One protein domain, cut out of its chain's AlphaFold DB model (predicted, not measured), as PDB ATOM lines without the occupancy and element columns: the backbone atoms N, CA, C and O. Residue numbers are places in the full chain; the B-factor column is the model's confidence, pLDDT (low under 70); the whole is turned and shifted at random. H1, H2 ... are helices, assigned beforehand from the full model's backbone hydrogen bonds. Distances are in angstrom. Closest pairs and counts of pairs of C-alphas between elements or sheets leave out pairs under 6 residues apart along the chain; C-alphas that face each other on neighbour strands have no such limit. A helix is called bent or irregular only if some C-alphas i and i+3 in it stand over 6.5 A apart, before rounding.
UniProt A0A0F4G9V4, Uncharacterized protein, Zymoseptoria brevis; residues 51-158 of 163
ATOM      1  N   THR A  51       7.508  52.326 -51.986       54.91
ATOM      2  CA  THR A  51       7.588  50.938 -52.470       54.91
ATOM      3  C   THR A  51       8.244  50.825 -53.849       54.91
ATOM      4  O   THR A  51       9.105  49.976 -54.049       54.91
ATOM      5  N   GLU A  52       7.898  51.713 -54.785       60.25
ATOM      6  CA  GLU A  52       8.448  51.706 -56.153       60.25
ATOM      7  C   GLU A  52       9.934  52.107 -56.178       60.25
ATOM      8  O   GLU A  52      10.749  51.479 -56.850       60.25
ATOM      9  N   ASN A  53      10.328  53.087 -55.354       65.12
ATOM     10  CA  ASN A  53      11.733  53.481 -55.226       65.12
ATOM     11  C   ASN A  53      12.572  52.431 -54.485       65.12
ATOM     12  O   ASN A  53      13.765  52.302 -54.755       65.12
ATOM     13  N   ALA A  54      11.981  51.683 -53.548       66.62
ATOM     14  CA  ALA A  54      12.666  50.576 -52.887       66.62
ATOM     15  C   ALA A  54      12.963  49.427 -53.862       66.62
ATOM     16  O   ALA A  54      14.036  48.829 -53.774       66.62
ATOM     17  N   ASP A  55      12.055  49.160 -54.805       68.88
ATOM     18  CA  ASP A  55      12.254  48.152 -55.849       68.88
ATOM     19  C   ASP A  55      13.308  48.603 -56.878       68.88
ATOM     20  O   ASP A  55      14.249  47.863 -57.162       68.88
ATOM     21  N   LEU A  56      13.260  49.873 -57.311       69.06
ATOM     22  CA  LEU A  56      14.257  50.487 -58.208       69.06
ATOM     23  C   LEU A  56      15.695  50.458 -57.667       69.06
ATOM     24  O   LEU A  56      16.650  50.459 -58.448       69.06
ATOM     25  N   LEU A  57      15.852  50.473 -56.342       77.75
ATOM     26  CA  LEU A  57      17.143  50.460 -55.648       77.75
ATOM     27  C   LEU A  57      17.493  49.092 -55.049       77.75
ATOM     28  O   LEU A  57      18.462  48.979 -54.288       77.75
ATOM     29  N   ARG A  58      16.710  48.051 -55.342       78.12
ATOM     30  CA  ARG A  58      16.893  46.730 -54.746       78.12
ATOM     31  C   ARG A  58      18.253  46.149 -55.139       78.12
ATOM     32  O   ARG A  58      18.567  45.995 -56.312       78.12
ATOM     33  N   GLY A  59      19.064  45.819 -54.133       73.12
ATOM     34  CA  GLY A  59      20.419  45.291 -54.330       73.12
ATOM     35  C   GLY A  59      21.479  46.344 -54.670       73.12
ATOM     36  O   GLY A  59      22.639  45.980 -54.831       73.12
ATOM     37  N   ILE A  60      21.119  47.632 -54.736       79.44
ATOM     38  CA  ILE A  60      22.067  48.723 -54.977       79.44
ATOM     39  C   ILE A  60      22.504  49.332 -53.648       79.44
ATOM     40  O   ILE A  60      21.700  49.852 -52.863       79.44
ATOM     41  N   HIS A  61      23.812  49.332 -53.410       78.19
ATOM     42  CA  HIS A  61      24.387  49.969 -52.238       78.19
ATOM     43  C   HIS A  61      24.513  51.477 -52.461       78.19
ATOM     44  O   HIS A  61      25.227  51.947 -53.346       78.19
ATOM     45  N   CYS A  62      23.814  52.248 -51.625       79.81
ATOM     46  CA  CYS A  62      23.975  53.697 -51.575       79.81
ATOM     47  C   CYS A  62      25.352  54.031 -50.980       79.81
ATOM     48  O   CYS A  62      25.658  53.553 -49.879       79.81
ATOM     49  N   PRO A  63      26.166  54.850 -51.665       77.12
ATOM     50  CA  PRO A  63      27.528  55.114 -51.241       77.12
ATOM     51  C   PRO A  63      27.549  55.798 -49.874       77.12
ATOM     52  O   PRO A  63      26.706  56.637 -49.548       77.12
ATOM     53  N   THR A  64      28.543  55.441 -49.067       76.06
ATOM     54  CA  THR A  64      28.824  56.116 -47.796       76.06
ATOM     55  C   THR A  64      30.131  56.878 -47.938       76.06
ATOM     56  O   THR A  64      31.194  56.284 -48.112       76.06
ATOM     57  N   ILE A  65      30.054  58.207 -47.895       68.50
ATOM     58  CA  ILE A  65      31.220  59.093 -47.950       68.50
ATOM     59  C   ILE A  65      31.423  59.635 -46.534       68.50
ATOM     60  O   ILE A  65      30.784  60.605 -46.134       68.50
ATOM     61  N   SER A  66      32.258  58.954 -45.744       56.03
ATOM     62  CA  SER A  66      32.543  59.362 -44.364       56.03
ATOM     63  C   SER A  66      33.276  60.702 -44.313       56.03
ATOM     64  O   SER A  66      34.282  60.902 -44.995       56.03
ATOM     65  N   GLY A  67      32.803  61.593 -43.440       51.06
ATOM     66  CA  GLY A  67      33.627  62.666 -42.882       51.06
ATOM     67  C   GLY A  67      33.818  63.923 -43.732       51.06
ATOM     68  O   GLY A  67      34.758  64.663 -43.467       51.06
ATOM     69  N   LYS A  68      32.970  64.210 -44.727       55.12
ATOM     70  CA  LYS A  68      33.063  65.475 -45.476       55.12
ATOM     71  C   LYS A  68      31.701  66.143 -45.599       55.12
ATOM     72  O   LYS A  68      30.751  65.530 -46.078       55.12
ATOM     73  N   SER A  69      31.640  67.405 -45.168       65.69
ATOM     74  CA  SER A  69      30.544  68.334 -45.461       65.69
ATOM     75  C   SER A  69      30.171  68.234 -46.945       65.69
ATOM     76  O   SER A  69      31.062  68.084 -47.788       65.69
ATOM     77  N   LEU A  70      28.876  68.336 -47.271       74.69
ATOM     78  CA  LEU A  70      28.371  68.363 -48.658       74.69
ATOM     79  C   LEU A  70      29.133  69.362 -49.544       74.69
ATOM     80  O   LEU A  70      29.202  69.189 -50.758       74.69
ATOM     81  N   GLU A  71      29.765  70.360 -48.931       79.31
ATOM     82  CA  GLU A  71      30.725  71.276 -49.534       79.31
ATOM     83  C   GLU A  71      31.769  70.601 -50.436       79.31
ATOM     84  O   GLU A  71      32.003  71.083 -51.546       79.31
ATOM     85  N   TYR A  72      32.339  69.467 -50.021       79.19
ATOM     86  CA  TYR A  72      33.419  68.782 -50.746       79.19
ATOM     87  C   TYR A  72      32.938  67.643 -51.648       79.19
ATOM     88  O   TYR A  72      33.749  67.028 -52.343       79.19
ATOM     89  N   VAL A  73      31.643  67.328 -51.627       84.25
ATOM     90  CA  VAL A  73      31.074  66.290 -52.487       84.25
ATOM     91  C   VAL A  73      30.670  66.918 -53.813       84.25
ATOM     92  O   VAL A  73      29.850  67.832 -53.850       84.25
ATOM     93  N   THR A  74      31.226  66.405 -54.906       87.81
ATOM     94  CA  THR A  74      30.753  66.687 -56.267       87.81
ATOM     95  C   THR A  74      29.989  65.488 -56.809       87.81
ATOM     96  O   THR A  74      30.229  64.345 -56.398       87.81
ATOM     97  N   PHE A  75      29.112  65.712 -57.782       88.44
ATOM     98  CA  PHE A  75      28.373  64.642 -58.443       88.44
ATOM     99  C   PHE A  75      29.313  63.604 -59.077       88.44
ATOM    100  O   PHE A  75      29.061  62.405 -58.997       88.44
ATOM    101  N   SER A  76      30.456  64.038 -59.619       87.69
ATOM    102  CA  SER A  76      31.480  63.133 -60.163       87.69
ATOM    103  C   SER A  76      32.077  62.218 -59.088       87.69
ATOM    104  O   SER A  76      32.173  61.006 -59.288       87.69
ATOM    105  N   THR A  77      32.427  62.765 -57.916       88.56
ATOM    106  CA  THR A  77      32.935  61.943 -56.802       88.56
ATOM    107  C   THR A  77      31.884  60.967 -56.281       88.56
ATOM    108  O   THR A  77      32.215  59.818 -55.987       88.56
ATOM    109  N   PHE A  78      30.618  61.395 -56.233       89.06
ATOM    110  CA  PHE A  78      29.488  60.541 -55.888       89.06
ATOM    111  C   PHE A  78      29.321  59.393 -56.892       89.06
ATOM    112  O   PHE A  78      29.303  58.237 -56.482       89.06
ATOM    113  N   MET A  79      29.297  59.685 -58.196       89.75
ATOM    114  CA  MET A  79      29.170  58.679 -59.257       89.75
ATOM    115  C   MET A  79      30.322  57.677 -59.256       89.75
ATOM    116  O   MET A  79      30.088  56.473 -59.327       89.75
ATOM    117  N   LYS A  80      31.565  58.147 -59.108       89.50
ATOM    118  CA  LYS A  80      32.738  57.266 -59.033       89.50
ATOM    119  C   LYS A  80      32.647  56.317 -57.840       89.50
ATOM    120  O   LYS A  80      32.959  55.136 -57.960       89.50
ATOM    121  N   LYS A  81      32.207  56.820 -56.684       89.19
ATOM    122  CA  LYS A  81      32.021  55.992 -55.490       89.19
ATOM    123  C   LYS A  81      30.867  55.004 -55.669       89.19
ATOM    124  O   LYS A  81      31.030  53.838 -55.339       89.19
ATOM    125  N   LEU A  82      29.756  55.451 -56.253       89.62
ATOM    126  CA  LEU A  82      28.596  54.618 -56.554       89.62
ATOM    127  C   LEU A  82      28.956  53.447 -57.485       89.62
ATOM    128  O   LEU A  82      28.557  52.319 -57.216       89.62
ATOM    129  N   GLN A  83      29.741  53.699 -58.534       89.38
ATOM    130  CA  GLN A  83      30.218  52.670 -59.465       89.38
ATOM    131  C   GLN A  83      31.221  51.708 -58.819       89.38
ATOM    132  O   GLN A  83      31.165  50.508 -59.068       89.38
ATOM    133  N   ASN A  84      32.114  52.209 -57.961       88.06
ATOM    134  CA  ASN A  84      33.055  51.363 -57.224       88.06
ATOM    135  C   ASN A  84      32.349  50.440 -56.223       88.06
ATOM    136  O   ASN A  84      32.758  49.295 -56.057       88.06
ATOM    137  N   ASP A  85      31.310  50.940 -55.551       86.31
ATOM    138  CA  ASP A  85      30.541  50.168 -54.571       86.31
ATOM    139  C   ASP A  85      29.577  49.170 -55.258       86.31
ATOM    140  O   ASP A  85      29.085  48.250 -54.610       86.31
ATOM    141  N   ASN A  86      29.324  49.326 -56.564       86.31
ATOM    142  CA  ASN A  86      28.421  48.486 -57.359       86.31
ATOM    143  C   ASN A  86      29.034  48.181 -58.746       86.31
ATOM    144  O   ASN A  86      28.570  48.701 -59.771       86.31
ATOM    145  N   PRO A  87      30.102  47.367 -58.806       84.12
ATOM    146  CA  PRO A  87      30.776  47.060 -60.060       84.12
ATOM    147  C   PRO A  87      29.844  46.314 -61.028       84.12
ATOM    148  O   PRO A  87      29.108  45.414 -60.632       84.12
ATOM    149  N   GLY A  88      29.887  46.680 -62.312       81.31
ATOM    150  CA  GLY A  88      29.090  46.039 -63.367       81.31
ATOM    151  C   GLY A  88      27.628  46.495 -63.455       81.31
ATOM    152  O   GLY A  88      26.904  46.018 -64.326       81.31
ATOM    153  N   VAL A  89      27.189  47.428 -62.604       85.50
ATOM    154  CA  VAL A  89      25.832  47.989 -62.656       85.50
ATOM    155  C   VAL A  89      25.787  49.208 -63.576       85.50
ATOM    156  O   VAL A  89      26.510  50.188 -63.381       85.50
ATOM    157  N   THR A  90      24.887  49.180 -64.559       85.12
ATOM    158  CA  THR A  90      24.567  50.348 -65.387       85.12
ATOM    159  C   THR A  90      23.423  51.117 -64.746       85.12
ATOM    160  O   THR A  90      22.285  50.659 -64.744       85.12
ATOM    161  N   PHE A  91      23.718  52.301 -64.217       86.06
ATOM    162  CA  PHE A  91      22.715  53.132 -63.563       86.06
ATOM    163  C   PHE A  91      21.917  53.985 -64.549       86.06
ATOM    164  O   PHE A  91      22.495  54.620 -65.443       86.06
ATOM    165  N   THR A  92      20.604  54.063 -64.322       86.19
ATOM    166  CA  THR A  92      19.727  55.051 -64.960       86.19
ATOM    167  C   THR A  92      19.771  56.382 -64.212       86.19
ATOM    168  O   THR A  92      20.111  56.440 -63.027       86.19
ATOM    169  N   LYS A  93      19.393  57.473 -64.889       85.88
ATOM    170  CA  LYS A  93      19.313  58.806 -64.276       85.88
ATOM    171  C   LYS A  93      18.443  58.813 -63.017       85.88
ATOM    172  O   LYS A  93      18.849  59.348 -61.991       85.88
ATOM    173  N   GLU A  94      17.288  58.163 -63.078       85.19
ATOM    174  CA  GLU A  94      16.322  58.092 -61.979       85.19
ATOM    175  C   GLU A  94      16.891  57.359 -60.758       85.19
ATOM    176  O   GLU A  94      16.782  57.854 -59.637       85.19
ATOM    177  N   GLN A  95      17.573  56.227 -60.966       86.44
ATOM    178  CA  GLN A  95      18.234  55.496 -59.881       86.44
ATOM    179  C   GLN A  95      19.313  56.346 -59.208       86.44
ATOM    180  O   GLN A  95      19.395  56.396 -57.979       86.44
ATOM    181  N   VAL A  96      20.127  57.045 -60.001       88.56
ATOM    182  CA  VAL A  96      21.179  57.924 -59.479       88.56
ATOM    183  C   VAL A  96      20.589  59.101 -58.713       88.56
ATOM    184  O   VAL A  96      21.075  59.400 -57.627       88.56
ATOM    185  N   ASP A  97      19.528  59.730 -59.218       86.62
ATOM    186  CA  ASP A  97      18.867  60.854 -58.549       86.62
ATOM    187  C   ASP A  97      18.262  60.421 -57.199       86.62
ATOM    188  O   ASP A  97      18.385  61.137 -56.199       86.62
ATOM    189  N   LEU A  98      17.685  59.216 -57.121       84.88
ATOM    190  CA  LEU A  98      17.181  58.638 -55.870       84.88
ATOM    191  C   LEU A  98      18.306  58.327 -54.874       84.88
ATOM    192  O   LEU A  98      18.187  58.628 -53.683       84.88
ATOM    193  N   LEU A  99      19.415  57.750 -55.342       88.00
ATOM    194  CA  LEU A  99      20.575  57.448 -54.497       88.00
ATOM    195  C   LEU A  99      21.275  58.717 -54.025       88.00
ATOM    196  O   LEU A  99      21.707  58.773 -52.874       88.00
ATOM    197  N   LEU A 100      21.355  59.733 -54.881       87.88
ATOM    198  CA  LEU A 100      21.892  61.042 -54.542       87.88
ATOM    199  C   LEU A 100      21.008  61.712 -53.493       87.88
ATOM    200  O   LEU A 100      21.527  62.207 -52.497       87.88
ATOM    201  N   ALA A 101      19.683  61.661 -53.651       85.25
ATOM    202  CA  ALA A 101      18.760  62.157 -52.638       85.25
ATOM    203  C   ALA A 101      18.967  61.431 -51.306       85.25
ATOM    204  O   ALA A 101      19.161  62.087 -50.290       85.25
ATOM    205  N   LYS A 102      19.024  60.094 -51.309       85.00
ATOM    206  CA  LYS A 102      19.271  59.281 -50.106       85.00
ATOM    207  C   LYS A 102      20.628  59.570 -49.456       85.00
ATOM    208  O   LYS A 102      20.754  59.508 -48.236       85.00
ATOM    209  N   PHE A 103      21.645  59.879 -50.254       86.12
ATOM    210  CA  PHE A 103      22.962  60.275 -49.769       86.12
ATOM    211  C   PHE A 103      22.919  61.660 -49.110       86.12
ATOM    212  O   PHE A 103      23.345  61.818 -47.967       86.12
ATOM    213  N   VAL A 104      22.345  62.652 -49.793       83.94
ATOM    214  CA  VAL A 104      22.244  64.029 -49.293       83.94
ATOM    215  C   VAL A 104      21.358  64.096 -48.047       83.94
ATOM    216  O   VAL A 104      21.706  64.798 -47.102       83.94
ATOM    217  N   THR A 105      20.260  63.335 -47.979       82.25
ATOM    218  CA  THR A 105      19.369  63.304 -46.803       82.25
ATOM    219  C   THR A 105      19.990  62.686 -45.558       82.25
ATOM    220  O   THR A 105      19.517  62.978 -44.465       82.25
ATOM    221  N   LYS A 106      21.068  61.899 -45.679       80.94
ATOM    222  CA  LYS A 106      21.879  61.486 -44.520       80.94
ATOM    223  C   LYS A 106      22.754  62.620 -43.983       80.94
ATOM    224  O   LYS A 106      23.088  62.612 -42.805       80.94
ATOM    225  N   ALA A 107      23.144  63.557 -44.847       76.81
ATOM    226  CA  ALA A 107      24.005  64.686 -44.503       76.81
ATOM    227  C   ALA A 107      23.225  65.947 -44.095       76.81
ATOM    228  O   ALA A 107      23.809  66.849 -43.503       76.81
ATOM    229  N   VAL A 108      21.924  66.025 -44.394       74.00
ATOM    230  CA  VAL A 108      21.050  67.129 -43.968       74.00
ATOM    231  C   VAL A 108      20.050  66.676 -42.898       74.00
ATOM    232  O   VAL A 108      19.701  65.499 -42.834       74.00
ATOM    233  N   PRO A 109      19.501  67.590 -42.080       73.19
ATOM    234  CA  PRO A 109      18.454  67.227 -41.130       73.19
ATOM    235  C   PRO A 109      17.207  66.663 -41.833       73.19
ATOM    236  O   PRO A 109      16.745  67.226 -42.829       73.19
ATOM    237  N   ALA A 110      16.597  65.619 -41.258       77.12
ATOM    238  CA  ALA A 110      15.436  64.913 -41.825       77.12
ATOM    239  C   ALA A 110      14.251  65.835 -42.182       77.12
ATOM    240  O   ALA A 110      13.533  65.590 -43.151       77.12
ATOM    241  N   ALA A 111      14.095  66.954 -41.465       76.12
ATOM    242  CA  ALA A 111      13.093  67.984 -41.748       76.12
ATOM    243  C   ALA A 111      13.188  68.584 -43.170       76.12
ATOM    244  O   ALA A 111      12.217  69.167 -43.654       76.12
ATOM    245  N   PHE A 112      14.334  68.442 -43.845       75.56
ATOM    246  CA  PHE A 112      14.569  68.939 -45.201       75.56
ATOM    247  C   PHE A 112      14.617  67.837 -46.262       75.56
ATOM    248  O   PHE A 112      14.882  68.146 -47.421       75.56
ATOM    249  N   ALA A 113      14.316  66.579 -45.928       78.88
ATOM    250  CA  ALA A 113      14.368  65.483 -46.897       78.88
ATOM    251  C   ALA A 113      13.483  65.741 -48.130       78.88
ATOM    252  O   ALA A 113      13.944  65.636 -49.266       78.88
ATOM    253  N   GLY A 114      12.250  66.215 -47.917       77.62
ATOM    254  CA  GLY A 114      11.357  66.595 -49.017       77.62
ATOM    255  C   GLY A 114      11.843  67.810 -49.820       77.62
ATOM    256  O   GLY A 114      11.549  67.921 -51.011       77.62
ATOM    257  N   HIS A 115      12.614  68.712 -49.201       81.69
ATOM    258  CA  HIS A 115      13.242  69.837 -49.900       81.69
ATOM    259  C   HIS A 115      14.353  69.336 -50.830       81.69
ATOM    260  O   HIS A 115      14.343  69.668 -52.012       81.69
ATOM    261  N   VAL A 116      15.253  68.492 -50.318       82.62
ATOM    262  CA  VAL A 116      16.346  67.882 -51.092       82.62
ATOM    263  C   VAL A 116      15.808  67.122 -52.295       82.62
ATOM    264  O   VAL A 116      16.259  67.349 -53.412       82.62
ATOM    265  N   GLN A 117      14.802  66.271 -52.085       82.19
ATOM    266  CA  GLN A 117      14.199  65.502 -53.169       82.19
ATOM    267  C   GLN A 117      13.557  66.410 -54.224       82.19
ATOM    268  O   GLN A 117      13.688  66.149 -55.415       82.19
ATOM    269  N   SER A 118      12.904  67.502 -53.809       82.56
ATOM    270  CA  SER A 118      12.328  68.468 -54.752       82.56
ATOM    271  C   SER A 118      13.411  69.132 -55.603       82.56
ATOM    272  O   SER A 118      13.289  69.142 -56.823       82.56
ATOM    273  N   VAL A 119      14.481  69.630 -54.973       84.44
ATOM    274  CA  VAL A 119      15.587  70.306 -55.671       84.44
ATOM    275  C   VAL A 119      16.279  69.357 -56.645       84.44
ATOM    276  O   VAL A 119      16.403  69.686 -57.815       84.44
ATOM    277  N   LEU A 120      16.645  68.147 -56.217       82.62
ATOM    278  CA  LEU A 120      17.319  67.181 -57.096       82.62
ATOM    279  C   LEU A 120      16.450  66.731 -58.282       82.62
ATOM    280  O   LEU A 120      16.982  66.400 -59.334       82.62
ATOM    281  N   GLN A 121      15.122  66.771 -58.145       79.75
ATOM    282  CA  GLN A 121      14.182  66.514 -59.243       79.75
ATOM    283  C   GLN A 121      13.914  67.750 -60.126       79.75
ATOM    284  O   GLN A 121      13.029  67.700 -60.980       79.75
ATOM    285  N   GLY A 122      14.591  68.878 -59.896       77.88
ATOM    286  CA  GLY A 122      14.339  70.142 -60.600       77.88
ATOM    287  C   GLY A 122      12.989  70.786 -60.263       77.88
ATOM    288  O   GLY A 122      12.532  71.699 -60.951       77.88
ATOM    289  N   LYS A 123      12.320  70.326 -59.201       81.12
ATOM    290  CA  LYS A 123      11.027  70.846 -58.750       81.12
ATOM    291  C   LYS A 123      11.230  71.996 -57.774       81.12
ATOM    292  O   LYS A 123      12.126  71.982 -56.931       81.12
ATOM    293  N   LYS A 124      10.325  72.980 -57.818       75.31
ATOM    294  CA  LYS A 124      10.313  74.063 -56.826       75.31
ATOM    295  C   LYS A 124       9.999  73.489 -55.436       75.31
ATOM    296  O   LYS A 124       8.928  72.903 -55.254       75.31
ATOM    297  N   PRO A 125      10.887  73.660 -54.446       68.56
ATOM    298  CA  PRO A 125      10.649  73.144 -53.110       68.56
ATOM    299  C   PRO A 125       9.507  73.895 -52.419       68.56
ATOM    300  O   PRO A 125       9.403  75.116 -52.498       68.56
ATOM    301  N   ARG A 126       8.668  73.165 -51.672       67.12
ATOM    302  CA  ARG A 126       7.519  73.740 -50.941       67.12
ATOM    303  C   ARG A 126       7.905  74.674 -49.792       67.12
ATOM    304  O   ARG A 126       7.102  75.510 -49.395       67.12
ATOM    305  N   LYS A 127       9.096  74.501 -49.216       66.88
ATOM    306  CA  LYS A 127       9.601  75.307 -48.096       66.88
ATOM    307  C   LYS A 127      11.021  75.758 -48.390       66.88
ATOM    308  O   LYS A 127      11.840  74.940 -48.812       66.88
ATOM    309  N   SER A 128      11.300  77.037 -48.144       66.56
ATOM    310  CA  SER A 128      12.664  77.560 -48.185       66.56
ATOM    311  C   SER A 128      13.434  77.056 -46.959       66.56
ATOM    312  O   SER A 128      12.913  77.134 -45.844       66.56
ATOM    313  N   PRO A 129      14.653  76.531 -47.130       64.25
ATOM    314  CA  PRO A 129      15.425  75.937 -46.050       64.25
ATOM    315  C   PRO A 129      16.120  76.991 -45.168       64.25
ATOM    316  O   PRO A 129      16.757  76.633 -44.178       64.25
ATOM    317  N   GLY A 130      15.986  78.284 -45.492       66.75
ATOM    318  CA  GLY A 130      16.709  79.371 -44.829       66.75
ATOM    319  C   GLY A 130      18.204  79.379 -45.179       66.75
ATOM    320  O   GLY A 130      18.638  78.704 -46.109       66.75
ATOM    321  N   ARG A 131      19.014  80.142 -44.428       65.31
ATOM    322  CA  ARG A 131      20.482  80.216 -44.595       65.31
ATOM    323  C   ARG A 131      21.194  79.025 -43.936       65.31
ATOM    324  O   ARG A 131      22.006  79.207 -43.035       65.31
ATOM    325  N   LYS A 132      20.849  77.796 -44.322       71.12
ATOM    326  CA  LYS A 132      21.557  76.602 -43.837       71.12
ATOM    327  C   LYS A 132      22.710  76.264 -44.772       71.12
ATOM    328  O   LYS A 132      22.470  75.978 -45.942       71.12
ATOM    329  N   SER A 133      23.930  76.268 -44.228       69.62
ATOM    330  CA  SER A 133      25.174  76.034 -44.977       69.62
ATOM    331  C   SER A 133      25.132  74.725 -45.775       69.62
ATOM    332  O   SER A 133      25.443  74.706 -46.953       69.62
ATOM    333  N   GLU A 134      24.616  73.633 -45.209       72.31
ATOM    334  CA  GLU A 134      24.570  72.341 -45.918       72.31
ATOM    335  C   GLU A 134      23.640  72.363 -47.143       72.31
ATOM    336  O   GLU A 134      23.918  71.731 -48.162       72.31
ATOM    337  N   MET A 135      22.546  73.129 -47.074       77.56
ATOM    338  CA  MET A 135      21.538  73.172 -48.133       77.56
ATOM    339  C   MET A 135      21.984  73.992 -49.346       77.56
ATOM    340  O   MET A 135      21.474  73.788 -50.446       77.56
ATOM    341  N   GLN A 136      22.968  74.879 -49.176       80.94
ATOM    342  CA  GLN A 136      23.519  75.682 -50.273       80.94
ATOM    343  C   GLN A 136      24.228  74.818 -51.331       80.94
ATOM    344  O   GLN A 136      24.386  75.235 -52.476       80.94
ATOM    345  N   HIS A 137      24.619  73.593 -50.967       84.12
ATOM    346  CA  HIS A 137      25.326  72.668 -51.850       84.12
ATOM    347  C   HIS A 137      24.386  71.755 -52.649       84.12
ATOM    348  O   HIS A 137      24.808  71.172 -53.646       84.12
ATOM    349  N   VAL A 138      23.107  71.654 -52.271       83.75
ATOM    350  CA  VAL A 138      22.136  70.785 -52.960       83.75
ATOM    351  C   VAL A 138      21.822  71.281 -54.380       83.75
ATOM    352  O   VAL A 138      21.899  70.468 -55.301       83.75
ATOM    353  N   PRO A 139      21.578  72.589 -54.625       85.50
ATOM    354  CA  PRO A 139      21.429  73.104 -55.989       85.50
ATOM    355  C   PRO A 139      22.694  72.934 -56.841       85.50
ATOM    356  O   PRO A 139      22.598  72.673 -58.038       85.50
ATOM    357  N   ARG A 140      23.888  73.037 -56.233       88.56
ATOM    358  CA  ARG A 140      25.158  72.777 -56.933       88.56
ATOM    359  C   ARG A 140      25.208  71.333 -57.437       88.56
ATOM    360  O   ARG A 140      25.478  71.112 -58.612       88.56
ATOM    361  N   LEU A 141      24.903  70.368 -56.567       87.19
ATOM    362  CA  LEU A 141      24.877  68.943 -56.915       87.19
ATOM    363  C   LEU A 141      23.831  68.615 -57.989       87.19
ATOM    364  O   LEU A 141      24.108  67.800 -58.866       87.19
ATOM    365  N   GLN A 142      22.666  69.268 -57.960       89.31
ATOM    366  CA  GLN A 142      21.660  69.144 -59.020       89.31
ATOM    367  C   GLN A 142      22.225  69.604 -60.374       89.31
ATOM    368  O   GLN A 142      22.170  68.858 -61.348       89.31
ATOM    369  N   ALA A 143      22.813  70.802 -60.432       88.06
ATOM    370  CA  ALA A 143      23.377  71.337 -61.670       88.06
ATOM    371  C   ALA A 143      24.527  70.467 -62.211       88.06
ATOM    372  O   ALA A 143      24.677  70.301 -63.421       88.06
ATOM    373  N   GLU A 144      25.344  69.890 -61.326       90.00
ATOM    374  CA  GLU A 144      26.390  68.940 -61.709       90.00
ATOM    375  C   GLU A 144      25.814  67.617 -62.251       90.00
ATOM    376  O   GLU A 144      26.334  67.110 -63.247       90.00
ATOM    377  N   SER A 145      24.729  67.095 -61.658       88.75
ATOM    378  CA  SER A 145      23.994  65.927 -62.177       88.75
ATOM    379  C   SER A 145      23.481  66.191 -63.593       88.75
ATOM    380  O   SER A 145      23.769  65.433 -64.517       88.75
ATOM    381  N   GLU A 146      22.791  67.314 -63.801       89.25
ATOM    382  CA  GLU A 146      22.260  67.694 -65.114       89.25
ATOM    383  C   GLU A 146      23.368  67.807 -66.168       89.25
ATOM    384  O   GLU A 146      23.222  67.302 -67.279       89.25
ATOM    385  N   ARG A 147      24.507  68.417 -65.821       89.25
ATOM    386  CA  ARG A 147      25.670  68.499 -66.720       89.25
ATOM    387  C   ARG A 147      26.223  67.126 -67.080       89.25
ATOM    388  O   ARG A 147      26.536  66.903 -68.246       89.25
ATOM    389  N   TYR A 148      26.337  66.223 -66.109       88.81
ATOM    390  CA  TYR A 148      26.833  64.868 -66.344       88.81
ATOM    391  C   TYR A 148      25.943  64.104 -67.329       88.81
ATOM    392  O   TYR A 148      26.444  63.542 -68.301       88.81
ATOM    393  N   TRP A 149      24.625  64.128 -67.119       86.50
ATOM    394  CA  TRP A 149      23.679  63.434 -67.995       86.50
ATOM    395  C   TRP A 149      23.606  64.063 -69.387       86.50
ATOM    396  O   TRP A 149      23.646  63.340 -70.375       86.50
ATOM    397  N   ASN A 150      23.615  65.394 -69.485       86.81
ATOM    398  CA  ASN A 150      23.658  66.088 -70.775       86.81
ATOM    399  C   ASN A 150      24.933  65.782 -71.577       86.81
ATOM    400  O   ASN A 150      24.895  65.791 -72.805       86.81
ATOM    401  N   GLN A 151      26.065  65.553 -70.903       84.69
ATOM    402  CA  GLN A 151      27.306  65.149 -71.564       84.69
ATOM    403  C   GLN A 151      27.218  63.698 -72.052       84.69
ATOM    404  O   GLN A 151      27.510  63.435 -73.214       84.69
ATOM    405  N   ARG A 152      26.734  62.784 -71.204       80.44
ATOM    406  CA  ARG A 152      26.554  61.369 -71.555       80.44
ATOM    407  C   ARG A 152      25.610  61.183 -72.747       80.44
ATOM    408  O   ARG A 152      25.944  60.457 -73.673       80.44
ATOM    409  N   ASP A 153      24.492  61.905 -72.768       79.88
ATOM    410  CA  ASP A 153      23.540  61.894 -73.884       79.88
ATOM    411  C   ASP A 153      24.173  62.338 -75.211       79.88
ATOM    412  O   ASP A 153      23.789  61.849 -76.274       79.88
ATOM    413  N   LYS A 154      25.120  63.285 -75.175       76.88
ATOM    414  CA  LYS A 154      25.852  63.726 -76.372       76.88
ATOM    415  C   LYS A 154      26.846  62.672 -76.841       76.88
ATOM    416  O   LYS A 154      26.948  62.455 -78.044       76.88
ATOM    417  N   ASP A 155      27.541  62.029 -75.912       75.19
ATOM    418  CA  ASP A 155      28.518  60.986 -76.222       75.19
ATOM    419  C   ASP A 155      27.829  59.729 -76.791       75.19
ATOM    420  O   ASP A 155      28.318  59.140 -77.756       75.19
ATOM    421  N   ASP A 156      26.656  59.363 -76.258       68.50
ATOM    422  CA  ASP A 156      25.838  58.258 -76.774       68.50
ATOM    423  C   ASP A 156      25.276  58.573 -78.172       68.50
ATOM    424  O   ASP A 156      25.330  57.724 -79.060       68.50
ATOM    425  N   ARG A 157      24.807  59.808 -78.417       63.69
ATOM    426  CA  ARG A 157      24.336  60.230 -79.753       63.69
ATOM    427  C   ARG A 157      25.467  60.322 -80.774       63.69
ATOM    428  O   ARG A 157      25.287  59.893 -81.905       63.69
ATOM    429  N   GLY A 158      26.638  60.823 -80.378       59.66
ATOM    430  CA  GLY A 158      27.812  60.927 -81.251       59.66
ATOM    431  C   GLY A 158      28.407  59.576 -81.664       59.66
ATOM    432  O   GLY A 158      29.160  59.510 -82.631       59.66
TER     433      GLY A 158
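This is residues 51 to 158 of the 163 residues of an uncharacterized protein of Zymoseptoria brevis (UniProt A0A0F4G9V4). A helical hairpin, H3 and H4, packs along the first part of one long helix, H5, and residues 150 to 158 of H5 stick out beyond the rest. H2 meets H5 near its first residue, Phe 75, and stands about perpendicular to it, and the short H1 lies at the margin of the body, near H3, with a long unnamed stretch, residues 57 to 74, between H1 and H2. The printed part has 108 residues, with five named helices in the order H1 H2 H3 H4 H5 and no named strand; the class is all helix. The whole is compact, with a radius of gyration of the C-alphas of 13.9 A, and spans 41 by 30 by 29 A.

H5, residues 133 to 158, is the hub, touching three helices. With residues 135 to 142 alone it touches H4, residues 110 to 120, at a shallow tilt of 31 degrees, the same way; the closest C-alphas, of Leu 120 and Gln 142, are 5.1 A apart. H5 only just touches H3, residues 93 to 107, with 3 pairs of C-alphas within 8 A, the closest being Lys 93 and Trp 149 at 7.4 A; the tilt is a shallow 18 degrees, opposite ways. H3 and H4 touch as a helical hairpin at a shallow tilt of 30 degrees, opposite ways, with the C-alphas of Thr 105 and Ala 113 closest at 5.5 A. H3, H4 and H5 form a bundle, three helices at shallow tilts to one another. H2, residues 75 to 85, touches residues 141 to 148 of H5 alone, about perpendicular at 75 degrees; the closest C-alphas, of Phe 75 and Leu 141, are 5.7 A apart. H2 is close to H3 but not clearly touching, with the C-alphas of Phe 78 and Leu 100 closest at 7.7 A. H1, residues 51 to 56, is also close to H3 but not clearly touching, with the C-alphas of Leu 56 and Gln 95 closest at 6.6 A. H1 is apart from H2, H4 and H5. Every O i to N i+4 pair is within hydrogen-bond range in H1 and H2, against 9 of 11 in H3, 5 of 7 in H4 and 18 of 22 in H5.

H5 runs 39.4 A from C-alpha 133 at (25.174, 76.034, -44.977) to C-alpha 158 at (27.812, 60.927, -81.251). It is irregular, but only just: C-alphas 136 and 139 are 6.6 A apart. H4, 15.6 A long, is irregular, with C-alphas 111 and 114 7.6 A apart. H3 measures 21.2 A, H2 15.1 A and H1 8.8 A, with C-alpha 51 at (7.588, 50.938, -52.470).

The C-alphas farthest apart, of Ala 111 and Gly 158, are 42.7 A apart. The printed part has no cut. The links H1 to H2 and H4 to H5 are long, with 18 and 12 residues. The mean pLDDT of the printed part is 79.1, and residues 51 to 56, 65 to 69, 125 to 131, 133 and 156 to 158 are under 70.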